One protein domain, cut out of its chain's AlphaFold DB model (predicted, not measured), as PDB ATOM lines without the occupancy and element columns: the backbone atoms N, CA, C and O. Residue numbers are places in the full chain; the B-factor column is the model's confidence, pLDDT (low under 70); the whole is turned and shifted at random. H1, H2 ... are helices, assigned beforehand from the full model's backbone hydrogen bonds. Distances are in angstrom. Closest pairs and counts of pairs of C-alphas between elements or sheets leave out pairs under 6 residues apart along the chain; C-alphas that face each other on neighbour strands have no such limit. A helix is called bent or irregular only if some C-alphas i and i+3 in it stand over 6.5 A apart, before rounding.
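This is residues 5 to 58 of the 89 residues of an uncharacterized protein of Firmicutes bacterium (UniProt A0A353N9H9). Four short helices, H2 to H5, follow one another round a flat, nearly closed ring: H2, H3 and H4 turn at tight corners, and H5 folds back until its last residues, 56 to 57, come near residues 13 to 14 of H2. H1 lies outside the ring at one end of the long axis. The printed part has 54 residues, with five named helices, H1 to H5 in chain order, and no named strand; its class is all helix. It is only just compact, close to loose, with a radius of gyration of the C-alphas of 12.0 A and spans of 37 by 24 by 12 A.

H1, residues 5 to 9, begins at C-alpha 5 (102.005, 123.312, 96.204) and is 6.3 A long from first to last C-alpha. H2, residues 11 to 22, is 18.7 A long and irregular, with C-alphas 19 and 22 7.2 A apart. H3 is residues 24 to 31, 10.3 A, and H4 residues 33 to 40, 10.5 A. H5, residues 46 to 57, is 16.1 A long and ends at C-alpha 57 (105.309, 116.814, 108.445).

H1 and H2 meet only through their link. H2, with residues 17 to 21, and H3 touch only at the corner, closest at the C-alphas of Leu 20 and Leu 27, 5.7 A; they run opposite ways at 37 degrees, only just a steep tilt. H3 and H4 are close but not clearly touching, closest at the C-alphas of Cys 28 and Leu 36, 6.5 A. H3 and H5 are also close but not clearly touching, and about perpendicular at 90 degrees; the C-alphas of Leu 31 and Arg 52, their closest, are 7.2 A apart. H4 and H5 are only just apart, 8.2 A at the closest. H2, with residues 13 to 14, and H5, with residues 56 to 57, only just touch, and only at their ends, with 3 pairs of C-alphas within 8 A; the closest are Arg 13 and Val 57, 5.7 A. Each O i to N i+4 pair is within hydrogen-bond range in H1, H3, H4 and H5, and 6 of 8 in H2.

The C-alphas farthest apart, those of Lys 5 and Thr 41, are 37.2 A apart. The printed part has no cut, and its four links between helices are tight. The mean pLDDT of the printed part is 91.6, that of H1 is 77, and no printed residue is under 70.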
ATOM      1  N   LYS A   5     100.922 122.488  95.662       70.69
ATOM      2  CA  LYS A   5     102.005 123.312  96.204       70.69
ATOM      3  C   LYS A   5     102.437 122.887  97.616       70.69
ATOM      4  O   LYS A   5     103.630 122.836  97.885       70.69
ATOM      5  N   THR A   6     101.502 122.509  98.488       72.44
ATOM      6  CA  THR A   6     101.789 122.111  99.878       72.44
ATOM      7  C   THR A   6     102.573 120.800  99.954       72.44
ATOM      8  O   THR A   6     103.476 120.675 100.779       72.44
ATOM      9  N   ILE A   7     102.289 119.838  99.068       75.00
ATOM     10  CA  ILE A   7     103.050 118.580  98.995       75.00
ATOM     11  C   ILE A   7     104.489 118.854  98.555       75.00
ATOM     12  O   ILE A   7     105.421 118.288  99.124       75.00
ATOM     13  N   HIS A   8     104.683 119.750  97.584       78.50
ATOM     14  CA  HIS A   8     106.019 120.131  97.128       78.50
ATOM     15  C   HIS A   8     106.835 120.831  98.219       78.50
ATOM     16  O   HIS A   8     108.008 120.506  98.383       78.50
ATOM     17  N   THR A   9     106.219 121.720  99.002       86.06
ATOM     18  CA  THR A   9     106.896 122.446 100.089       86.06
ATOM     19  C   THR A   9     107.444 121.520 101.178       86.06
ATOM     20  O   THR A   9     108.521 121.772 101.711       86.06
ATOM     21  N   TYR A  10     106.734 120.437 101.512       87.44
ATOM     22  CA  TYR A  10     107.122 119.518 102.597       87.44
ATOM     23  C   TYR A  10     107.615 118.153 102.106       87.44
ATOM     24  O   TYR A  10     107.696 117.194 102.880       87.44
ATOM     25  N   LYS A  11     107.972 118.069 100.821       86.50
ATOM     26  CA  LYS A  11     108.372 116.835 100.144       86.50
ATOM     27  C   LYS A  11     109.496 116.103 100.873       86.50
ATOM     28  O   LYS A  11     109.374 114.902 101.090       86.50
ATOM     29  N   ASP A  12     110.530 116.810 101.316       89.12
ATOM     30  CA  ASP A  12     111.693 116.186 101.961       89.12
ATOM     31  C   ASP A  12     111.323 115.502 103.285       89.12
ATOM     32  O   ASP A  12     111.771 114.391 103.575       89.12
ATOM     33  N   ARG A  13     110.428 116.115 104.071       87.19
ATOM     34  CA  ARG A  13     109.933 115.535 105.332       87.19
ATOM     35  C   ARG A  13     109.064 114.309 105.083       87.19
ATOM     36  O   ARG A  13     109.206 113.302 105.777       87.19
ATOM     37  N   LEU A  14     108.190 114.383 104.078       88.25
ATOM     38  CA  LEU A  14     107.383 113.245 103.632       88.25
ATOM     39  C   LEU A  14     108.280 112.091 103.165       88.25
ATOM     40  O   LEU A  14     108.092 110.955 103.592       88.25
ATOM     41  N   GLN A  15     109.292 112.381 102.348       90.25
ATOM     42  CA  GLN A  15     110.247 111.387 101.862       90.25
ATOM     43  C   GLN A  15     111.043 110.754 103.002       90.25
ATOM     44  O   GLN A  15     111.208 109.535 103.017       90.25
ATOM     45  N   GLN A  16     111.478 111.540 103.989       89.44
ATOM     46  CA  GLN A  16     112.148 111.014 105.174       89.44
ATOM     47  C   GLN A  16     111.238 110.056 105.954       89.44
ATOM     48  O   GLN A  16     111.669 108.961 106.315       89.44
ATOM     49  N   ALA A  17     109.974 110.425 106.184       87.88
ATOM     50  CA  ALA A  17     109.011 109.553 106.856       87.88
ATOM     51  C   ALA A  17     108.778 108.245 106.074       87.88
ATOM     52  O   ALA A  17     108.806 107.160 106.658       87.88
ATOM     53  N   ILE A  18     108.635 108.329 104.747       90.75
ATOM     54  CA  ILE A  18     108.462 107.166 103.860       90.75
ATOM     55  C   ILE A  18     109.707 106.269 103.864       90.75
ATOM     56  O   ILE A  18     109.580 105.046 103.914       90.75
ATOM     57  N   ALA A  19     110.912 106.844 103.863       93.56
ATOM     58  CA  ALA A  19     112.160 106.085 103.927       93.56
ATOM     59  C   ALA A  19     112.264 105.253 105.218       93.56
ATOM     60  O   ALA A  19     112.835 104.163 105.223       93.56
ATOM     61  N   LEU A  20     111.652 105.719 106.311       93.75
ATOM     62  CA  LEU A  20     111.607 104.997 107.583       93.75
ATOM     63  C   LEU A  20     110.543 103.888 107.641       93.75
ATOM     64  O   LEU A  20     110.537 103.138 108.617       93.75
ATOM     65  N   ARG A  21     109.688 103.705 106.618       93.31
ATOM     66  CA  ARG A  21     108.576 102.722 106.631       93.31
ATOM     67  C   ARG A  21     109.005 101.269 106.872       93.31
ATOM     68  O   ARG A  21     108.191 100.448 107.276       93.31
ATOM     69  N   LYS A  22     110.266 100.927 106.581       94.31
ATOM     70  CA  LYS A  22     110.852  99.589 106.804       94.31
ATOM     71  C   LYS A  22     111.778  99.533 108.026       94.31
ATOM     72  O   LYS A  22     112.419  98.518 108.272       94.31
ATOM     73  N   HIS A  23     111.835 100.607 108.812       95.31
ATOM     74  CA  HIS A  23     112.673 100.736 110.002       95.31
ATOM     75  C   HIS A  23     111.817 101.081 111.232       95.31
ATOM     76  O   HIS A  23     111.846 102.222 111.702       95.31
ATOM     77  N   PRO A  24     111.074 100.106 111.791       91.44
ATOM     78  CA  PRO A  24     110.049 100.352 112.807       91.44
ATOM     79  C   PRO A  24     110.582 101.076 114.049       91.44
ATOM     80  O   PRO A  24     109.943 102.005 114.532       91.44
ATOM     81  N   LEU A  25     111.791 100.745 114.517       93.25
ATOM     82  CA  LEU A  25     112.413 101.425 115.663       93.25
ATOM     83  C   LEU A  25     112.682 102.913 115.393       93.25
ATOM     84  O   LEU A  25     112.447 103.760 116.253       93.25
ATOM     85  N   LYS A  26     113.157 103.252 114.188       93.62
ATOM     86  CA  LYS A  26     113.402 104.646 113.789       93.62
ATOM     87  C   LYS A  26     112.086 105.404 113.623       93.62
ATOM     88  O   LYS A  26     111.989 106.548 114.058       93.62
ATOM     89  N   LEU A  27     111.069 104.752 113.060       91.88
ATOM     90  CA  LEU A  27     109.734 105.325 112.920       91.88
ATOM     91  C   LEU A  27     109.084 105.588 114.289       91.88
ATOM     92  O   LEU A  27     108.540 106.664 114.512       91.88
ATOM     93  N   CYS A  28     109.227 104.671 115.249       92.00
ATOM     94  CA  CYS A  28     108.758 104.875 116.622       92.00
ATOM     95  C   CYS A  28     109.456 106.059 117.303       92.00
ATOM     96  O   CYS A  28     108.804 106.834 117.998       92.00
ATOM     97  N   ARG A  29     110.766 106.244 117.084       92.50
ATOM     98  CA  ARG A  29     111.501 107.416 117.594       92.50
ATOM     99  C   ARG A  29     110.998 108.723 116.980       92.50
ATOM    100  O   ARG A  29     110.889 109.708 117.700       92.50
ATOM    101  N   LEU A  30     110.662 108.717 115.689       92.06
ATOM    102  CA  LEU A  30     110.055 109.868 115.015       92.06
ATOM    103  C   LEU A  30     108.671 110.195 115.601       92.06
ATOM    104  O   LEU A  30     108.361 111.358 115.837       92.06
ATOM    105  N   LEU A  31     107.846 109.181 115.875       93.06
ATOM    106  CA  LEU A  31     106.490 109.350 116.413       93.06
ATOM    107  C   LEU A  31     106.463 109.671 117.917       93.06
ATOM    108  O   LEU A  31     105.566 110.381 118.363       93.06
ATOM    109  N   GLY A  32     107.461 109.228 118.679       94.31
ATOM    110  CA  GLY A  32     107.626 109.511 120.105       94.31
ATOM    111  C   GLY A  32     107.048 108.436 121.034       94.31
ATOM    112  O   GLY A  32     106.107 107.716 120.703       94.31
ATOM    113  N   ILE A  33     107.606 108.341 122.248       93.69
ATOM    114  CA  ILE A  33     107.295 107.264 123.207       93.69
ATOM    115  C   ILE A  33     105.838 107.277 123.686       93.69
ATOM    116  O   ILE A  33     105.225 106.223 123.830       93.69
ATOM    117  N   LYS A  34     105.247 108.466 123.871       94.12
ATOM    118  CA  LYS A  34     103.837 108.620 124.265       94.12
ATOM    119  C   LYS A  34     102.893 108.047 123.206       94.12
ATOM    120  O   LYS A  34     101.931 107.370 123.553       94.12
ATOM    121  N   PHE A  35     103.187 108.301 121.929       95.06
ATOM    122  CA  PHE A  35     102.421 107.767 120.803       95.06
ATOM    123  C   PHE A  35     102.494 106.238 120.781       95.06
ATOM    124  O   PHE A  35     101.467 105.570 120.701       95.06
ATOM    125  N   LEU A  36     103.704 105.692 120.934       95.12
ATOM    126  CA  LEU A  36     103.930 104.249 120.970       95.12
ATOM    127  C   LEU A  36     103.187 103.576 122.128       95.12
ATOM    128  O   LEU A  36     102.525 102.567 121.922       95.12
ATOM    129  N   PHE A  37     103.259 104.141 123.334       96.44
ATOM    130  CA  PHE A  37     102.560 103.592 124.496       96.44
ATOM    131  C   PHE A  37     101.041 103.555 124.283       96.44
ATOM    132  O   PHE A  37     100.390 102.551 124.570       96.44
ATOM    133  N   LYS A  38     100.468 104.624 123.720       97.31
ATOM    134  CA  LYS A  38      99.041 104.662 123.380       97.31
ATOM    135  C   LYS A  38      98.658 103.656 122.302       97.31
ATOM    136  O   LYS A  38      97.615 103.022 122.418       97.31
ATOM    137  N   LEU A  39      99.501 103.486 121.284       95.31
ATOM    138  CA  LEU A  39      99.296 102.479 120.245       95.31
ATOM    139  C   LEU A  39      99.289 101.065 120.843       95.31
ATOM    140  O   LEU A  39      98.354 100.308 120.609       95.31
ATOM    141  N   MET A  40     100.286 100.741 121.670       96.38
ATOM    142  CA  MET A  40     100.420  99.436 122.331       96.38
ATOM    143  C   MET A  40      99.253  99.118 123.273       96.38
ATOM    144  O   MET A  40      98.864  97.965 123.406       96.38
ATOM    145  N   THR A  41      98.690 100.136 123.926       97.56
ATOM    146  CA  THR A  41      97.539  99.992 124.835       97.56
ATOM    147  C   THR A  41      96.186 100.090 124.124       97.56
ATOM    148  O   THR A  41      95.155 100.039 124.787       97.56
ATOM    149  N   GLY A  42      96.163 100.276 122.797       97.12
ATOM    150  CA  GLY A  42      94.927 100.476 122.031       97.12
ATOM    151  C   GLY A  42      94.183 101.777 122.360       97.12
ATOM    152  O   GLY A  42      93.019 101.928 122.007       97.12
ATOM    153  N   SER A  43      94.833 102.723 123.042       97.56
ATOM    154  CA  SER A  43      94.231 103.981 123.511       97.56
ATOM    155  C   SER A  43      94.531 105.189 122.611       97.56
ATOM    156  O   SER A  43      94.170 106.323 122.939       97.56
ATOM    157  N   LEU A  44      95.204 104.963 121.480       97.31
ATOM    158  CA  LEU A  44      95.545 105.993 120.502       97.31
ATOM    159  C   LEU A  44      94.319 106.393 119.669       97.31
ATOM    160  O   LEU A  44      93.702 105.550 119.024       97.31
ATOM    161  N   ARG A  45      93.992 107.689 119.644       96.69
ATOM    162  CA  ARG A  45      92.869 108.223 118.853       96.69
ATOM    163  C   ARG A  45      93.333 108.772 117.508       96.69
ATOM    164  O   ARG A  45      94.449 109.274 117.395       96.69
ATOM    165  N   VAL A  46      92.433 108.787 116.524       96.19
ATOM    166  CA  VAL A  46      92.684 109.368 115.191       96.19
ATOM    167  C   VAL A  46      93.108 110.837 115.281       96.19
ATOM    168  O   VAL A  46      94.107 111.211 114.677       96.19
ATOM    169  N   THR A  47      92.455 111.638 116.124       96.00
ATOM    170  CA  THR A  47      92.802 113.057 116.330       96.00
ATOM    171  C   THR A  47      94.228 113.264 116.847       96.00
ATOM    172  O   THR A  47      94.891 114.251 116.521       96.00
ATOM    173  N   GLU A  48      94.743 112.316 117.634       95.94
ATOM    174  CA  GLU A  48      96.125 112.346 118.115       95.94
ATOM    175  C   GLU A  48      97.113 111.981 117.004       95.94
ATOM    176  O   GLU A  48      98.213 112.531 116.958       95.94
ATOM    177  N   ILE A  49      96.716 111.086 116.093       95.38
ATOM    178  CA  ILE A  49      97.492 110.750 114.896       95.38
ATOM    179  C   ILE A  49      97.577 111.964 113.974       95.38
ATOM    180  O   ILE A  49      98.681 112.352 113.603       95.38
ATOM    181  N   GLU A  50      96.446 112.593 113.660       95.69
ATOM    182  CA  GLU A  50      96.377 113.803 112.830       95.69
ATOM    183  C   GLU A  50      97.272 114.913 113.392       95.69
ATOM    184  O   GLU A  50      98.148 115.417 112.686       95.69
ATOM    185  N   SER A  51      97.136 115.208 114.691       95.31
ATOM    186  CA  SER A  51      97.946 116.223 115.377       95.31
ATOM    187  C   SER A  51      99.440 115.898 115.313       95.31
ATOM    188  O   SER A  51     100.268 116.774 115.056       95.31
ATOM    189  N   ARG A  52      99.811 114.625 115.518       94.88
ATOM    190  CA  ARG A  52     101.217 114.209 115.495       94.88
ATOM    191  C   ARG A  52     101.811 114.263 114.089       94.88
ATOM    192  O   ARG A  52     102.962 114.668 113.927       94.88
ATOM    193  N   VAL A  53     101.043 113.872 113.073       91.94
ATOM    194  CA  VAL A  53     101.457 113.957 111.667       91.94
ATOM    195  C   VAL A  53     101.645 115.415 111.253       91.94
ATOM    196  O   VAL A  53     102.675 115.740 110.658       91.94
ATOM    197  N   GLU A  54     100.721 116.303 111.628       92.88
ATOM    198  CA  GLU A  54     100.849 117.741 111.379       92.88
ATOM    199  C   GLU A  54     102.099 118.319 112.060       92.88
ATOM    200  O   GLU A  54     102.840 119.087 111.449       92.88
ATOM    201  N   GLU A  55     102.416 117.900 113.286       93.00
ATOM    202  CA  GLU A  55     103.612 118.362 113.993       93.00
ATOM    203  C   GLU A  55     104.916 117.997 113.258       93.00
ATOM    204  O   GLU A  55     105.801 118.852 113.115       93.00
ATOM    205  N   ILE A  56     105.020 116.752 112.777       90.62
ATOM    206  CA  ILE A  56     106.214 116.200 112.118       90.62
ATOM    207  C   ILE A  56     106.351 116.751 110.693       90.62
ATOM    208  O   ILE A  56     107.391 117.305 110.316       90.62
ATOM    209  N   VAL A  57     105.294 116.599 109.896       88.31
ATOM    210  CA  VAL A  57     105.309 116.814 108.445       88.31
ATOM    211  C   VAL A  57     104.917 118.247 108.075       88.31
ATOM    212  O   VAL A  57     105.263 118.696 106.989       88.31
ATOM    213  N   LYS A  58     104.273 118.994 108.988       88.75
ATOM    214  CA  LYS A  58     103.737 120.358 108.772       88.75
ATOM    215  C   LYS A  58     102.631 120.432 107.719       88.75
ATOM    216  O   LYS A  58     102.351 121.490 107.164       88.75
TER     217      LYS A  58